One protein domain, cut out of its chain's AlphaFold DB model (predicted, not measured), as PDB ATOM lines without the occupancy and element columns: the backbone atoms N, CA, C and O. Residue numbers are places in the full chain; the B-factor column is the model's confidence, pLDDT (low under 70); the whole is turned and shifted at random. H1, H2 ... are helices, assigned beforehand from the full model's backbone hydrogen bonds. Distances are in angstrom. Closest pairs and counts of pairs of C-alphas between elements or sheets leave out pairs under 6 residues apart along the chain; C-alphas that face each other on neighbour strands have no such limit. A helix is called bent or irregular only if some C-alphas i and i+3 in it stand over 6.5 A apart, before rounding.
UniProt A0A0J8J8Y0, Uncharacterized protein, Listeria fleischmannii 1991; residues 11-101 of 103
ATOM      1  N   MET A  11     -15.964 -40.475  42.619       62.09
ATOM      2  CA  MET A  11     -15.120 -39.857  43.651       62.09
ATOM      3  C   MET A  11     -13.714 -40.472  43.697       62.09
ATOM      4  O   MET A  11     -12.728 -39.760  43.884       62.09
ATOM      5  N   TYR A  12     -13.610 -41.785  43.473       68.06
ATOM      6  CA  TYR A  12     -12.329 -42.491  43.442       68.06
ATOM      7  C   TYR A  12     -11.497 -42.126  42.208       68.06
ATOM      8  O   TYR A  12     -10.292 -41.926  42.342       68.06
ATOM      9  N   MET A  13     -12.127 -41.963  41.035       68.69
ATOM     10  CA  MET A  13     -11.436 -41.474  39.833       68.69
ATOM     11  C   MET A  13     -10.899 -40.058  40.032       68.69
ATOM     12  O   MET A  13      -9.737 -39.798  39.734       68.69
ATOM     13  N   THR A  14     -11.702 -39.168  40.617       71.62
ATOM     14  CA  THR A  14     -11.278 -37.789  40.901       71.62
ATOM     15  C   THR A  14     -10.057 -37.754  41.829       71.62
ATOM     16  O   THR A  14      -9.070 -37.078  41.536       71.62
ATOM     17  N   LEU A  15     -10.082 -38.519  42.928       78.44
ATOM     18  CA  LEU A  15      -8.942 -38.631  43.845       78.44
ATOM     19  C   LEU A  15      -7.699 -39.206  43.154       78.44
ATOM     20  O   LEU A  15      -6.594 -38.708  43.363       78.44
ATOM     21  N   TYR A  16      -7.874 -40.228  42.318       77.00
ATOM     22  CA  TYR A  16      -6.785 -40.851  41.570       77.00
ATOM     23  C   TYR A  16      -6.106 -39.867  40.603       77.00
ATOM     24  O   TYR A  16      -4.879 -39.754  40.605       77.00
ATOM     25  N   VAL A  17      -6.886 -39.094  39.840       75.38
ATOM     26  CA  VAL A  17      -6.357 -38.058  38.935       75.38
ATOM     27  C   VAL A  17      -5.623 -36.968  39.717       75.38
ATOM     28  O   VAL A  17      -4.528 -36.560  39.329       75.38
ATOM     29  N   LEU A  18      -6.161 -36.543  40.864       80.81
ATOM     30  CA  LEU A  18      -5.525 -35.529  41.708       80.81
ATOM     31  C   LEU A  18      -4.165 -36.003  42.248       80.81
ATOM     32  O   LEU A  18      -3.201 -35.236  42.246       80.81
ATOM     33  N   ILE A  19      -4.057 -37.278  42.637       85.38
ATOM     34  CA  ILE A  19      -2.782 -37.898  43.033       85.38
ATOM     35  C   ILE A  19      -1.795 -37.907  41.861       85.38
ATOM     36  O   ILE A  19      -0.642 -37.517  42.040       85.38
ATOM     37  N   ILE A  20      -2.231 -38.310  40.663       84.06
ATOM     38  CA  ILE A  20      -1.393 -38.327  39.454       84.06
ATOM     39  C   ILE A  20      -0.832 -36.931  39.159       84.06
ATOM     40  O   ILE A  20       0.379 -36.771  38.978       84.06
ATOM     41  N   ILE A  21      -1.692 -35.911  39.179       83.56
ATOM     42  CA  ILE A  21      -1.304 -34.514  38.959       83.56
ATOM     43  C   ILE A  21      -0.289 -34.065  40.020       83.56
ATOM     44  O   ILE A  21       0.748 -33.489  39.682       83.56
ATOM     45  N   ALA A  22      -0.541 -34.364  41.297       87.12
ATOM     46  CA  ALA A  22       0.365 -34.006  42.385       87.12
ATOM     47  C   ALA A  22       1.752 -34.655  42.221       87.12
ATOM     48  O   ALA A  22       2.773 -33.968  42.321       87.12
ATOM     49  N   VAL A  23       1.801 -35.956  41.914       90.50
ATOM     50  CA  VAL A  23       3.054 -36.689  41.666       90.50
ATOM     51  C   VAL A  23       3.819 -36.074  40.495       90.50
ATOM     52  O   VAL A  23       5.034 -35.876  40.590       90.50
ATOM     53  N   PHE A  24       3.122 -35.712  39.419       89.38
ATOM     54  CA  PHE A  24       3.740 -35.070  38.266       89.38
ATOM     55  C   PHE A  24       4.348 -33.709  38.604       89.38
ATOM     56  O   PHE A  24       5.497 -33.460  38.242       89.38
ATOM     57  N   PHE A  25       3.641 -32.841  39.332       90.50
ATOM     58  CA  PHE A  25       4.187 -31.536  39.717       90.50
ATOM     59  C   PHE A  25       5.413 -31.662  40.627       90.50
ATOM     60  O   PHE A  25       6.386 -30.923  40.455       90.50
ATOM     61  N   VAL A  26       5.410 -32.628  41.549       93.12
ATOM     62  CA  VAL A  26       6.587 -32.930  42.376       93.12
ATOM     63  C   VAL A  26       7.760 -33.383  41.503       93.12
ATOM     64  O   VAL A  26       8.879 -32.893  41.682       93.12
ATOM     65  N   ALA A  27       7.522 -34.275  40.537       91.00
ATOM     66  CA  ALA A  27       8.548 -34.723  39.598       91.00
ATOM     67  C   ALA A  27       9.080 -33.561  38.743       91.00
ATOM     68  O   ALA A  27      10.293 -33.372  38.663       91.00
ATOM     69  N   LEU A  28       8.197 -32.734  38.180       91.81
ATOM     70  CA  LEU A  28       8.553 -31.549  37.401       91.81
ATOM     71  C   LEU A  28       9.445 -30.599  38.212       91.81
ATOM     72  O   LEU A  28      10.494 -30.171  37.730       91.81
ATOM     73  N   PHE A  29       9.084 -30.319  39.465       93.06
ATOM     74  CA  PHE A  29       9.877 -29.459  40.342       93.06
ATOM     75  C   PHE A  29      11.258 -30.057  40.659       93.06
ATOM     76  O   PHE A  29      12.275 -29.354  40.632       93.06
ATOM     77  N   GLN A  30      11.331 -31.366  40.924       90.94
ATOM     78  CA  GLN A  30      12.612 -32.050  41.121       90.94
ATOM     79  C   GLN A  30      13.488 -31.985  39.867       90.94
ATOM     80  O   GLN A  30      14.689 -31.731  39.967       90.94
ATOM     81  N   VAL A  31      12.893 -32.181  38.695       90.31
ATOM     82  CA  VAL A  31      13.592 -32.138  37.410       90.31
ATOM     83  C   VAL A  31      14.151 -30.734  37.162       90.31
ATOM     84  O   VAL A  31      15.347 -30.591  36.923       90.31
ATOM     85  N   LEU A  32      13.345 -29.686  37.341       90.00
ATOM     86  CA  LEU A  32      13.785 -28.297  37.163       90.00
ATOM     87  C   LEU A  32      14.862 -27.856  38.168       90.00
ATOM     88  O   LEU A  32      15.732 -27.057  37.824       90.00
ATOM     89  N   SER A  33      14.825 -28.365  39.402       88.94
ATOM     90  CA  SER A  33      15.798 -27.997  40.441       88.94
ATOM     91  C   SER A  33      17.118 -28.766  40.342       88.94
ATOM     92  O   SER A  33      18.174 -28.211  40.660       88.94
ATOM     93  N   ARG A  34      17.084 -30.034  39.908       86.50
ATOM     94  CA  ARG A  34      18.241 -30.949  39.959       86.50
ATOM     95  C   ARG A  34      18.901 -31.229  38.613       86.50
ATOM     96  O   ARG A  34      20.000 -31.785  38.611       86.50
ATOM     97  N   TYR A  35      18.279 -30.870  37.494       87.69
ATOM     98  CA  TYR A  35      18.828 -31.123  36.162       87.69
ATOM     99  C   TYR A  35      19.224 -29.829  35.451       87.69
ATOM    100  O   TYR A  35      18.628 -28.768  35.629       87.69
ATOM    101  N   THR A  36      20.271 -29.925  34.640       85.62
ATOM    102  CA  THR A  36      20.667 -28.921  33.659       85.62
ATOM    103  C   THR A  36      20.263 -29.408  32.277       85.62
ATOM    104  O   THR A  36      20.575 -30.524  31.867       85.62
ATOM    105  N   PHE A  37      19.569 -28.556  31.534       86.94
ATOM    106  CA  PHE A  37      19.068 -28.909  30.212       86.94
ATOM    107  C   PHE A  37      19.953 -28.303  29.126       86.94
ATOM    108  O   PHE A  37      20.225 -27.097  29.127       86.94
ATOM    109  N   ASN A  38      20.375 -29.142  28.178       86.12
ATOM    110  CA  ASN A  38      20.925 -28.686  26.904       86.12
ATOM    111  C   ASN A  38      19.805 -28.082  26.026       86.12
ATOM    112  O   ASN A  38      18.648 -28.002  26.440       86.12
ATOM    113  N   TYR A  39      20.135 -27.633  24.812       87.19
ATOM    114  CA  TYR A  39      19.156 -27.002  23.918       87.19
ATOM    115  C   TYR A  39      17.928 -27.894  23.648       87.19
ATOM    116  O   TYR A  39      16.799 -27.432  23.783       87.19
ATOM    117  N   MET A  40      18.140 -29.187  23.379       86.81
ATOM    118  CA  MET A  40      17.048 -30.146  23.165       86.81
ATOM    119  C   MET A  40      16.219 -30.377  24.434       86.81
ATOM    120  O   MET A  40      14.993 -30.353  24.379       86.81
ATOM    121  N   GLY A  41      16.857 -30.521  25.597       87.50
ATOM    122  CA  GLY A  41      16.164 -30.660  26.877       87.50
ATOM    123  C   GLY A  41      15.283 -29.450  27.196       87.50
ATOM    124  O   GLY A  41      14.163 -29.617  27.669       87.50
ATOM    125  N   LYS A  42      15.730 -28.232  26.861       88.19
ATOM    126  CA  LYS A  42      14.915 -27.015  27.008       88.19
ATOM    127  C   LYS A  42      13.682 -27.037  26.106       88.19
ATOM    128  O   LYS A  42      12.614 -26.640  26.563       88.19
ATOM    129  N   ILE A  43      13.809 -27.525  24.869       93.06
ATOM    130  CA  ILE A  43      12.663 -27.710  23.966       93.06
ATOM    131  C   ILE A  43      11.663 -28.686  24.585       93.06
ATOM    132  O   ILE A  43      10.482 -28.368  24.657       93.06
ATOM    133  N   PHE A  44      12.120 -29.830  25.100       92.38
ATOM    134  CA  PHE A  44      11.232 -30.816  25.721       92.38
ATOM    135  C   PHE A  44      10.567 -30.312  27.006       92.38
ATOM    136  O   PHE A  44       9.379 -30.555  27.208       92.38
ATOM    137  N   ILE A  45      11.269 -29.544  27.844       91.94
ATOM    138  CA  ILE A  45      10.634 -28.843  28.972       91.94
ATOM    139  C   ILE A  45       9.577 -27.853  28.463       91.94
ATOM    140  O   ILE A  45       8.469 -27.816  28.992       91.94
ATOM    141  N   GLY A  46       9.869 -27.100  27.401       91.44
ATOM    142  CA  GLY A  46       8.896 -26.212  26.760       91.44
ATOM    143  C   GLY A  46       7.657 -26.957  26.256       91.44
ATOM    144  O   GLY A  46       6.537 -26.544  26.544       91.44
ATOM    145  N   LEU A  47       7.843 -28.092  25.578       92.56
ATOM    146  CA  LEU A  47       6.757 -28.966  25.121       92.56
ATOM    147  C   LEU A  47       5.971 -29.573  26.287       92.56
ATOM    148  O   LEU A  47       4.757 -29.726  26.184       92.56
ATOM    149  N   THR A  48       6.631 -29.856  27.412       92.25
ATOM    150  CA  THR A  48       5.971 -30.289  28.652       92.25
ATOM    151  C   THR A  48       4.993 -29.215  29.131       92.25
ATOM    152  O   THR A  48       3.822 -29.511  29.351       92.25
ATOM    153  N   PHE A  49       5.436 -27.956  29.223       91.12
ATOM    154  CA  PHE A  49       4.568 -26.839  29.609       91.12
ATOM    155  C   PHE A  49       3.466 -26.561  28.587       91.12
ATOM    156  O   PHE A  49       2.328 -26.312  28.976       91.12
ATOM    157  N   LEU A  50       3.777 -26.641  27.292       91.62
ATOM    158  CA  LEU A  50       2.788 -26.467  26.232       91.62
ATOM    159  C   LEU A  50       1.695 -27.537  26.331       91.62
ATOM    160  O   LEU A  50       0.513 -27.221  26.269       91.62
ATOM    161  N   SER A  51       2.080 -28.793  26.562       89.06
ATOM    162  CA  SER A  51       1.138 -29.895  26.740       89.06
ATOM    163  C   SER A  51       0.269 -29.723  27.988       89.06
ATOM    164  O   SER A  51      -0.917 -30.033  27.933       89.06
ATOM    165  N   LEU A  52       0.825 -29.210  29.091       87.62
ATOM    166  CA  LEU A  52       0.044 -28.873  30.289       87.62
ATOM    167  C   LEU A  52      -0.951 -27.743  30.021       87.62
ATOM    168  O   LEU A  52      -2.073 -27.795  30.512       87.62
ATOM    169  N   LEU A  53      -0.558 -26.740  29.233       87.38
ATOM    170  CA  LEU A  53      -1.444 -25.648  28.848       87.38
ATOM    171  C   LEU A  53      -2.604 -26.150  27.981       87.38
ATOM    172  O   LEU A  53      -3.748 -25.801  28.247       87.38
ATOM    173  N   PHE A  54      -2.327 -26.994  26.982       86.31
ATOM    174  CA  PHE A  54      -3.375 -27.619  26.168       86.31
ATOM    175  C   PHE A  54      -4.319 -28.472  27.012       86.31
ATOM    176  O   PHE A  54      -5.528 -28.403  26.818       86.31
ATOM    177  N   LEU A  55      -3.779 -29.228  27.970       83.81
ATOM    178  CA  LEU A  55      -4.584 -30.011  28.897       83.81
ATOM    179  C   LEU A  55      -5.469 -29.111  29.765       83.81
ATOM    180  O   LEU A  55      -6.658 -29.360  29.888       83.81
ATOM    181  N   PHE A  56      -4.925 -28.013  30.290       82.06
ATOM    182  CA  PHE A  56      -5.702 -27.042  31.055       82.06
ATOM    183  C   PHE A  56      -6.822 -26.400  30.226       82.06
ATOM    184  O   PHE A  56      -7.940 -26.282  30.713       82.06
ATOM    185  N   ILE A  57      -6.547 -26.010  28.976       84.12
ATOM    186  CA  ILE A  57      -7.563 -25.451  28.068       84.12
ATOM    187  C   ILE A  57      -8.648 -26.489  27.771       84.12
ATOM    188  O   ILE A  57      -9.823 -26.144  27.800       84.12
ATOM    189  N   TYR A  58      -8.267 -27.744  27.531       81.06
ATOM    190  CA  TYR A  58      -9.202 -28.835  27.273       81.06
ATOM    191  C   TYR A  58     -10.140 -29.090  28.463       81.06
ATOM    192  O   TYR A  58     -11.357 -29.147  28.293       81.06
ATOM    193  N   GLU A  59      -9.592 -29.183  29.675       76.88
ATOM    194  CA  GLU A  59     -10.368 -29.341  30.915       76.88
ATOM    195  C   GLU A  59     -11.263 -28.121  31.184       76.88
ATOM    196  O   GLU A  59     -12.396 -28.236  31.643       76.88
ATOM    197  N   LEU A  60     -10.778 -26.921  30.860       78.44
ATOM    198  CA  LEU A  60     -11.543 -25.690  31.012       78.44
ATOM    199  C   LEU A  60     -12.712 -25.627  30.016       78.44
ATOM    200  O   LEU A  60     -13.835 -25.321  30.409       78.44
ATOM    201  N   GLU A  61     -12.479 -25.951  28.744       77.62
ATOM    202  CA  GLU A  61     -13.511 -25.994  27.703       77.62
ATOM    203  C   GLU A  61     -14.570 -27.061  28.005       77.62
ATOM    204  O   GLU A  61     -15.767 -26.787  27.919       77.62
ATOM    205  N   THR A  62     -14.150 -28.254  28.429       71.06
ATOM    206  CA  THR A  62     -15.075 -29.323  28.836       71.06
ATOM    207  C   THR A  62     -15.893 -28.934  30.066       71.06
ATOM    208  O   THR A  62     -17.103 -29.156  30.065       71.06
ATOM    209  N   ALA A  63     -15.292 -28.266  31.056       67.00
ATOM    210  CA  ALA A  63     -16.014 -27.741  32.215       67.00
ATOM    211  C   ALA A  63     -17.031 -26.639  31.854       67.00
ATOM    212  O   ALA A  63     -18.087 -26.563  32.479       67.00
ATOM    213  N   PHE A  64     -16.740 -25.794  30.857       67.62
ATOM    214  CA  PHE A  64     -17.670 -24.758  30.384       67.62
ATOM    215  C   PHE A  64     -18.801 -25.310  29.510       67.62
ATOM    216  O   PHE A  64     -19.899 -24.756  29.523       67.62
ATOM    217  N   LEU A  65     -18.543 -26.370  28.740       66.25
ATOM    218  CA  LEU A  65     -19.532 -27.007  27.866       66.25
ATOM    219  C   LEU A  65     -20.414 -28.027  28.600       66.25
ATOM    220  O   LEU A  65     -21.500 -28.351  28.115       66.25
ATOM    221  N   SER A  66     -19.980 -28.546  29.753       58.53
ATOM    222  CA  SER A  66     -20.821 -29.412  30.572       58.53
ATOM    223  C   SER A  66     -21.802 -28.566  31.394       58.53
ATOM    224  O   SER A  66     -21.483 -28.114  32.489       58.53
ATOM    225  N   ASP A  67     -23.045 -28.438  30.923       54.06
ATOM    226  CA  ASP A  67     -24.195 -27.877  31.675       54.06
ATOM    227  C   ASP A  67     -24.517 -28.638  32.985       54.06
ATOM    228  O   ASP A  67     -25.456 -28.328  33.719       54.06
ATOM    229  N   THR A  68     -23.727 -29.659  33.305       50.03
ATOM    230  CA  THR A  68     -23.795 -30.425  34.535       50.03
ATOM    231  C   THR A  68     -22.456 -30.288  35.246       50.03
ATOM    232  O   THR A  68     -21.427 -30.741  34.764       50.03
ATOM    233  N   THR A  69     -22.468 -29.717  36.449       50.22
ATOM    234  CA  THR A  69     -21.363 -29.705  37.430       50.22
ATOM    235  C   THR A  69     -20.932 -31.110  37.882       50.22
ATOM    236  O   THR A  69     -20.237 -31.278  38.887       50.22
ATOM    237  N   THR A  70     -21.357 -32.156  37.177       46.72
ATOM    238  CA  THR A  70     -21.039 -33.539  37.474       46.72
ATOM    239  C   THR A  70     -19.719 -33.888  36.813       46.72
ATOM    240  O   THR A  70     -19.674 -34.495  35.750       46.72
ATOM    241  N   LEU A  71     -18.669 -33.547  37.561       53.06
ATOM    242  CA  LEU A  71     -17.334 -34.129  37.513       53.06
ATOM    243  C   LEU A  71     -16.495 -33.616  36.351       53.06
ATOM    244  O   LEU A  71     -16.512 -34.154  35.253       53.06
ATOM    245  N   VAL A  72     -15.643 -32.650  36.693       53.53
ATOM    246  CA  VAL A  72     -14.455 -32.239  35.926       53.53
ATOM    247  C   VAL A  72     -13.632 -33.452  35.450       53.53
ATOM    248  O   VAL A  72     -12.924 -33.364  34.468       53.53
ATOM    249  N   PHE A  73     -13.786 -34.619  36.088       54.72
ATOM    250  CA  PHE A  73     -13.215 -35.892  35.655       54.72
ATOM    251  C   PHE A  73     -14.305 -36.964  35.550       54.72
ATOM    252  O   PHE A  73     -14.382 -37.877  36.376       54.72
ATOM    253  N   GLY A  74     -15.201 -36.813  34.572       55.88
ATOM    254  CA  GLY A  74     -16.130 -37.865  34.158       55.88
ATOM    255  C   GLY A  74     -15.397 -39.119  33.655       55.88
ATOM    256  O   GLY A  74     -14.200 -39.286  33.868       55.88
ATOM    257  N   ALA A  75     -16.111 -40.037  32.999       57.50
ATOM    258  CA  ALA A  75     -15.500 -41.257  32.466       57.50
ATOM    259  C   ALA A  75     -14.313 -40.914  31.549       57.50
ATOM    260  O   ALA A  75     -14.520 -40.446  30.431       57.50
ATOM    261  N   ILE A  76     -13.093 -41.157  32.043       63.09
ATOM    262  CA  ILE A  76     -11.863 -40.753  31.365       63.09
ATOM    263  C   ILE A  76     -11.812 -41.429  30.000       63.09
ATOM    264  O   ILE A  76     -11.724 -42.660  29.906       63.09
ATOM    265  N   SER A  77     -11.875 -40.641  28.931       65.44
ATOM    266  CA  SER A  77     -11.812 -41.194  27.583       65.44
ATOM    267  C   SER A  77     -10.372 -41.567  27.218       65.44
ATOM    268  O   SER A  77      -9.401 -40.997  27.713       65.44
ATOM    269  N   ILE A  78     -10.192 -42.510  26.287       69.06
ATOM    270  CA  ILE A  78      -8.853 -42.891  25.791       69.06
ATOM    271  C   ILE A  78      -8.077 -41.653  25.300       69.06
ATOM    272  O   ILE A  78      -6.864 -41.568  25.484       69.06
ATOM    273  N   LYS A  79      -8.773 -40.668  24.716       69.31
ATOM    274  CA  LYS A  79      -8.175 -39.415  24.234       69.31
ATOM    275  C   LYS A  79      -7.573 -38.589  25.370       69.31
ATOM    276  O   LYS A  79      -6.463 -38.088  25.213       69.31
ATOM    277  N   GLU A  80      -8.268 -38.498  26.501       70.50
ATOM    278  CA  GLU A  80      -7.762 -37.832  27.703       70.50
ATOM    279  C   GLU A  80      -6.523 -38.549  28.228       70.50
ATOM    280  O   GLU A  80      -5.508 -37.899  28.447       70.50
ATOM    281  N   VAL A  81      -6.531 -39.885  28.318       72.75
ATOM    282  CA  VAL A  81      -5.339 -40.651  28.740       72.75
ATOM    283  C   VAL A  81      -4.135 -40.325  27.855       72.75
ATOM    284  O   VAL A  81      -3.046 -40.051  28.363       72.75
ATOM    285  N   PHE A  82      -4.319 -40.288  26.532       76.88
ATOM    286  CA  PHE A  82      -3.254 -39.870  25.625       76.88
ATOM    287  C   PHE A  82      -2.796 -38.444  25.931       76.88
ATOM    288  O   PHE A  82      -1.598 -38.233  26.113       76.88
ATOM    289  N   LEU A  83      -3.708 -37.482  26.062       75.88
ATOM    290  CA  LEU A  83      -3.364 -36.090  26.361       75.88
ATOM    291  C   LEU A  83      -2.587 -35.959  27.684       75.88
ATOM    292  O   LEU A  83      -1.558 -35.284  27.724       75.88
ATOM    293  N   PHE A  84      -3.002 -36.689  28.723       78.12
ATOM    294  CA  PHE A  84      -2.338 -36.737  30.024       78.12
ATOM    295  C   PHE A  84      -0.940 -37.351  29.961       78.12
ATOM    296  O   PHE A  84      -0.108 -36.973  30.772       78.12
ATOM    297  N   THR A  85      -0.637 -38.256  29.024       84.69
ATOM    298  CA  THR A  85       0.692 -38.902  28.938       84.69
ATOM    299  C   THR A  85       1.768 -38.051  28.253       84.69
ATOM    300  O   THR A  85       2.952 -38.211  28.560       84.69
ATOM    301  N   HIS A  86       1.397 -37.109  27.380       85.50
ATOM    302  CA  HIS A  86       2.354 -36.274  26.637       85.50
ATOM    303  C   HIS A  86       3.296 -35.456  27.544       85.50
ATOM    304  O   HIS A  86       4.511 -35.516  27.323       85.50
ATOM    305  N   PRO A  87       2.819 -34.769  28.607       87.94
ATOM    306  CA  PRO A  87       3.695 -34.064  29.541       87.94
ATOM    307  C   PRO A  87       4.739 -34.985  30.185       87.94
ATOM    308  O   PRO A  87       5.887 -34.584  30.351       87.94
ATOM    309  N   TYR A  88       4.378 -36.231  30.508       87.94
ATOM    310  CA  TYR A  88       5.305 -37.196  31.111       87.94
ATOM    311  C   TYR A  88       6.380 -37.629  30.124       87.94
ATOM    312  O   TYR A  88       7.554 -37.665  30.483       87.94
ATOM    313  N   ILE A  89       5.998 -37.927  28.880       89.88
ATOM    314  CA  ILE A  89       6.942 -38.336  27.834       89.88
ATOM    315  C   ILE A  89       7.957 -37.219  27.589       89.88
ATOM    316  O   ILE A  89       9.163 -37.470  27.597       89.88
ATOM    317  N   PHE A  90       7.494 -35.978  27.435       92.31
ATOM    318  CA  PHE A  90       8.386 -34.838  27.230       92.31
ATOM    319  C   PHE A  90       9.278 -34.574  28.444       92.31
ATOM    320  O   PHE A  90      10.474 -34.334  28.270       92.31
ATOM    321  N   LEU A  91       8.752 -34.701  29.665       90.12
ATOM    322  CA  LEU A  91       9.546 -34.550  30.881       90.12
ATOM    323  C   LEU A  91      10.635 -35.629  30.985       90.12
ATOM    324  O   LEU A  91      11.786 -35.312  31.283       90.12
ATOM    325  N   ILE A  92      10.308 -36.890  30.690       90.06
ATOM    326  CA  ILE A  92      11.274 -38.000  30.685       90.06
ATOM    327  C   ILE A  92      12.351 -37.764  29.623       90.06
ATOM    328  O   ILE A  92      13.538 -37.884  29.923       90.06
ATOM    329  N   LEU A  93      11.974 -37.369  28.404       89.88
ATOM    330  CA  LEU A  93      12.934 -37.051  27.342       89.88
ATOM    331  C   LEU A  93      13.844 -35.877  27.727       89.88
ATOM    332  O   LEU A  93      15.053 -35.936  27.493       89.88
ATOM    333  N   ALA A  94      13.301 -34.846  28.376       88.38
ATOM    334  CA  ALA A  94      14.088 -33.727  28.887       88.38
ATOM    335  C   ALA A  94      15.121 -34.169  29.934       88.38
ATOM    336  O   ALA A  94      16.249 -33.675  29.929       88.38
ATOM    337  N   VAL A  95      14.748 -35.105  30.809       88.62
ATOM    338  CA  VAL A  95      15.632 -35.692  31.827       88.62
ATOM    339  C   VAL A  95      16.720 -36.551  31.191       88.62
ATOM    340  O   VAL A  95      17.883 -36.408  31.556       88.62
ATOM    341  N   LEU A  96      16.365 -37.408  30.229       87.88
ATOM    342  CA  LEU A  96      17.305 -38.296  29.534       87.88
ATOM    343  C   LEU A  96      18.354 -37.522  28.727       87.88
ATOM    344  O   LEU A  96      19.496 -37.959  28.615       87.88
ATOM    345  N   LEU A  97      17.968 -36.375  28.168       84.75
ATOM    346  CA  LEU A  97      18.860 -35.495  27.410       84.75
ATOM    347  C   LEU A  97      19.560 -34.450  28.292       84.75
ATOM    348  O   LEU A  97      20.466 -33.755  27.824       84.75
ATOM    349  N   GLY A  98      19.124 -34.303  29.542       79.19
ATOM    350  CA  GLY A  98      19.680 -33.384  30.523       79.19
ATOM    351  C   GLY A  98      20.862 -33.983  31.282       79.19
ATOM    352  O   GLY A  98      20.983 -35.192  31.463       79.19
ATOM    353  N   GLY A  99      21.746 -33.117  31.768       75.50
ATOM    354  CA  GLY A  99      22.764 -33.491  32.744       75.50
ATOM    355  C   GLY A  99      22.223 -33.330  34.160       75.50
ATOM    356  O   GLY A  99      21.422 -32.439  34.431       75.50
ATOM    357  N   LYS A 100      22.675 -34.152  35.110       75.69
ATOM    358  CA  LYS A 100      22.433 -33.853  36.527       75.69
ATOM    359  C   LYS A 100      23.249 -32.615  36.900       75.69
ATOM    360  O   LYS A 100      24.453 -32.570  36.639       75.69
ATOM    361  N   LYS A 101      22.614 -31.624  37.523       72.94
ATOM    362  CA  LYS A 101      23.304 -30.439  38.032       72.94
ATOM    363  C   LYS A 101      24.299 -30.907  39.097       72.94
ATOM    364  O   LYS A 101      23.909 -31.496  40.105       72.94
TER     365      LYS A 101
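Overview. This is residues 11 to 101 of the 103 residues of an uncharacterized protein of Listeria fleischmannii 1991 (UniProt A0A0J8J8Y0). Three helices run lengthwise in a rod, their centres in a triangle: H2 and H3 form a close hairpin, and H1 runs alongside, meeting H3 only toward one end. Residues 65 to 70 stick out at the other end. The 91 printed residues hold H1, H2 and H3 in that order, all helix, with no named strand. The whole is only just loose, close to compact, with a radius of gyration of the C-alphas of 14.9 A and spans of 47 by 22 by 19 A.

Along the chain. H1, residues 11 to 34, is 34.7 A long and begins at C-alpha 11 (-15.120, -39.857, 43.651). H2, residues 39 to 65, measures 38.9 A. H3, residues 78 to 97, measures 28.7 A, ending at C-alpha 97 (18.860, -35.495, 27.410); it has a kink of 25 degrees near residue 85 and is only just irregular, C-alphas 84 and 87 being 6.6 A apart.

Arrangement. H2 and H3, a helical hairpin, touch at a shallow tilt of 19 degrees, opposite ways; their closest C-alphas, Gly 41 and Ala 94, are 4.2 A apart. H1, with residues 24 to 31 alone, only just touches residues 88 to 95 of H3, with 3 pairs of C-alphas within 8 A, the closest Val 31 and Val 95 at 6.9 A; they run the same way at a shallow tilt of 18 degrees. H1 and H2 are near each other. Every O i to N i+4 pair is within hydrogen-bond range in H1 and H2, and 14 of 16 in H3.

Size, cuts and confidence. The C-alphas farthest apart, Asp 67 and Lys 101, are 48.0 A apart. The printed part has no cut; H1 to H2 is a tight link, H2 to H3 a long one. Residues 35 to 36 pair antiparallel with 99 to 100. Residues 11 to 13 and 63 to 79 have pLDDT under 70.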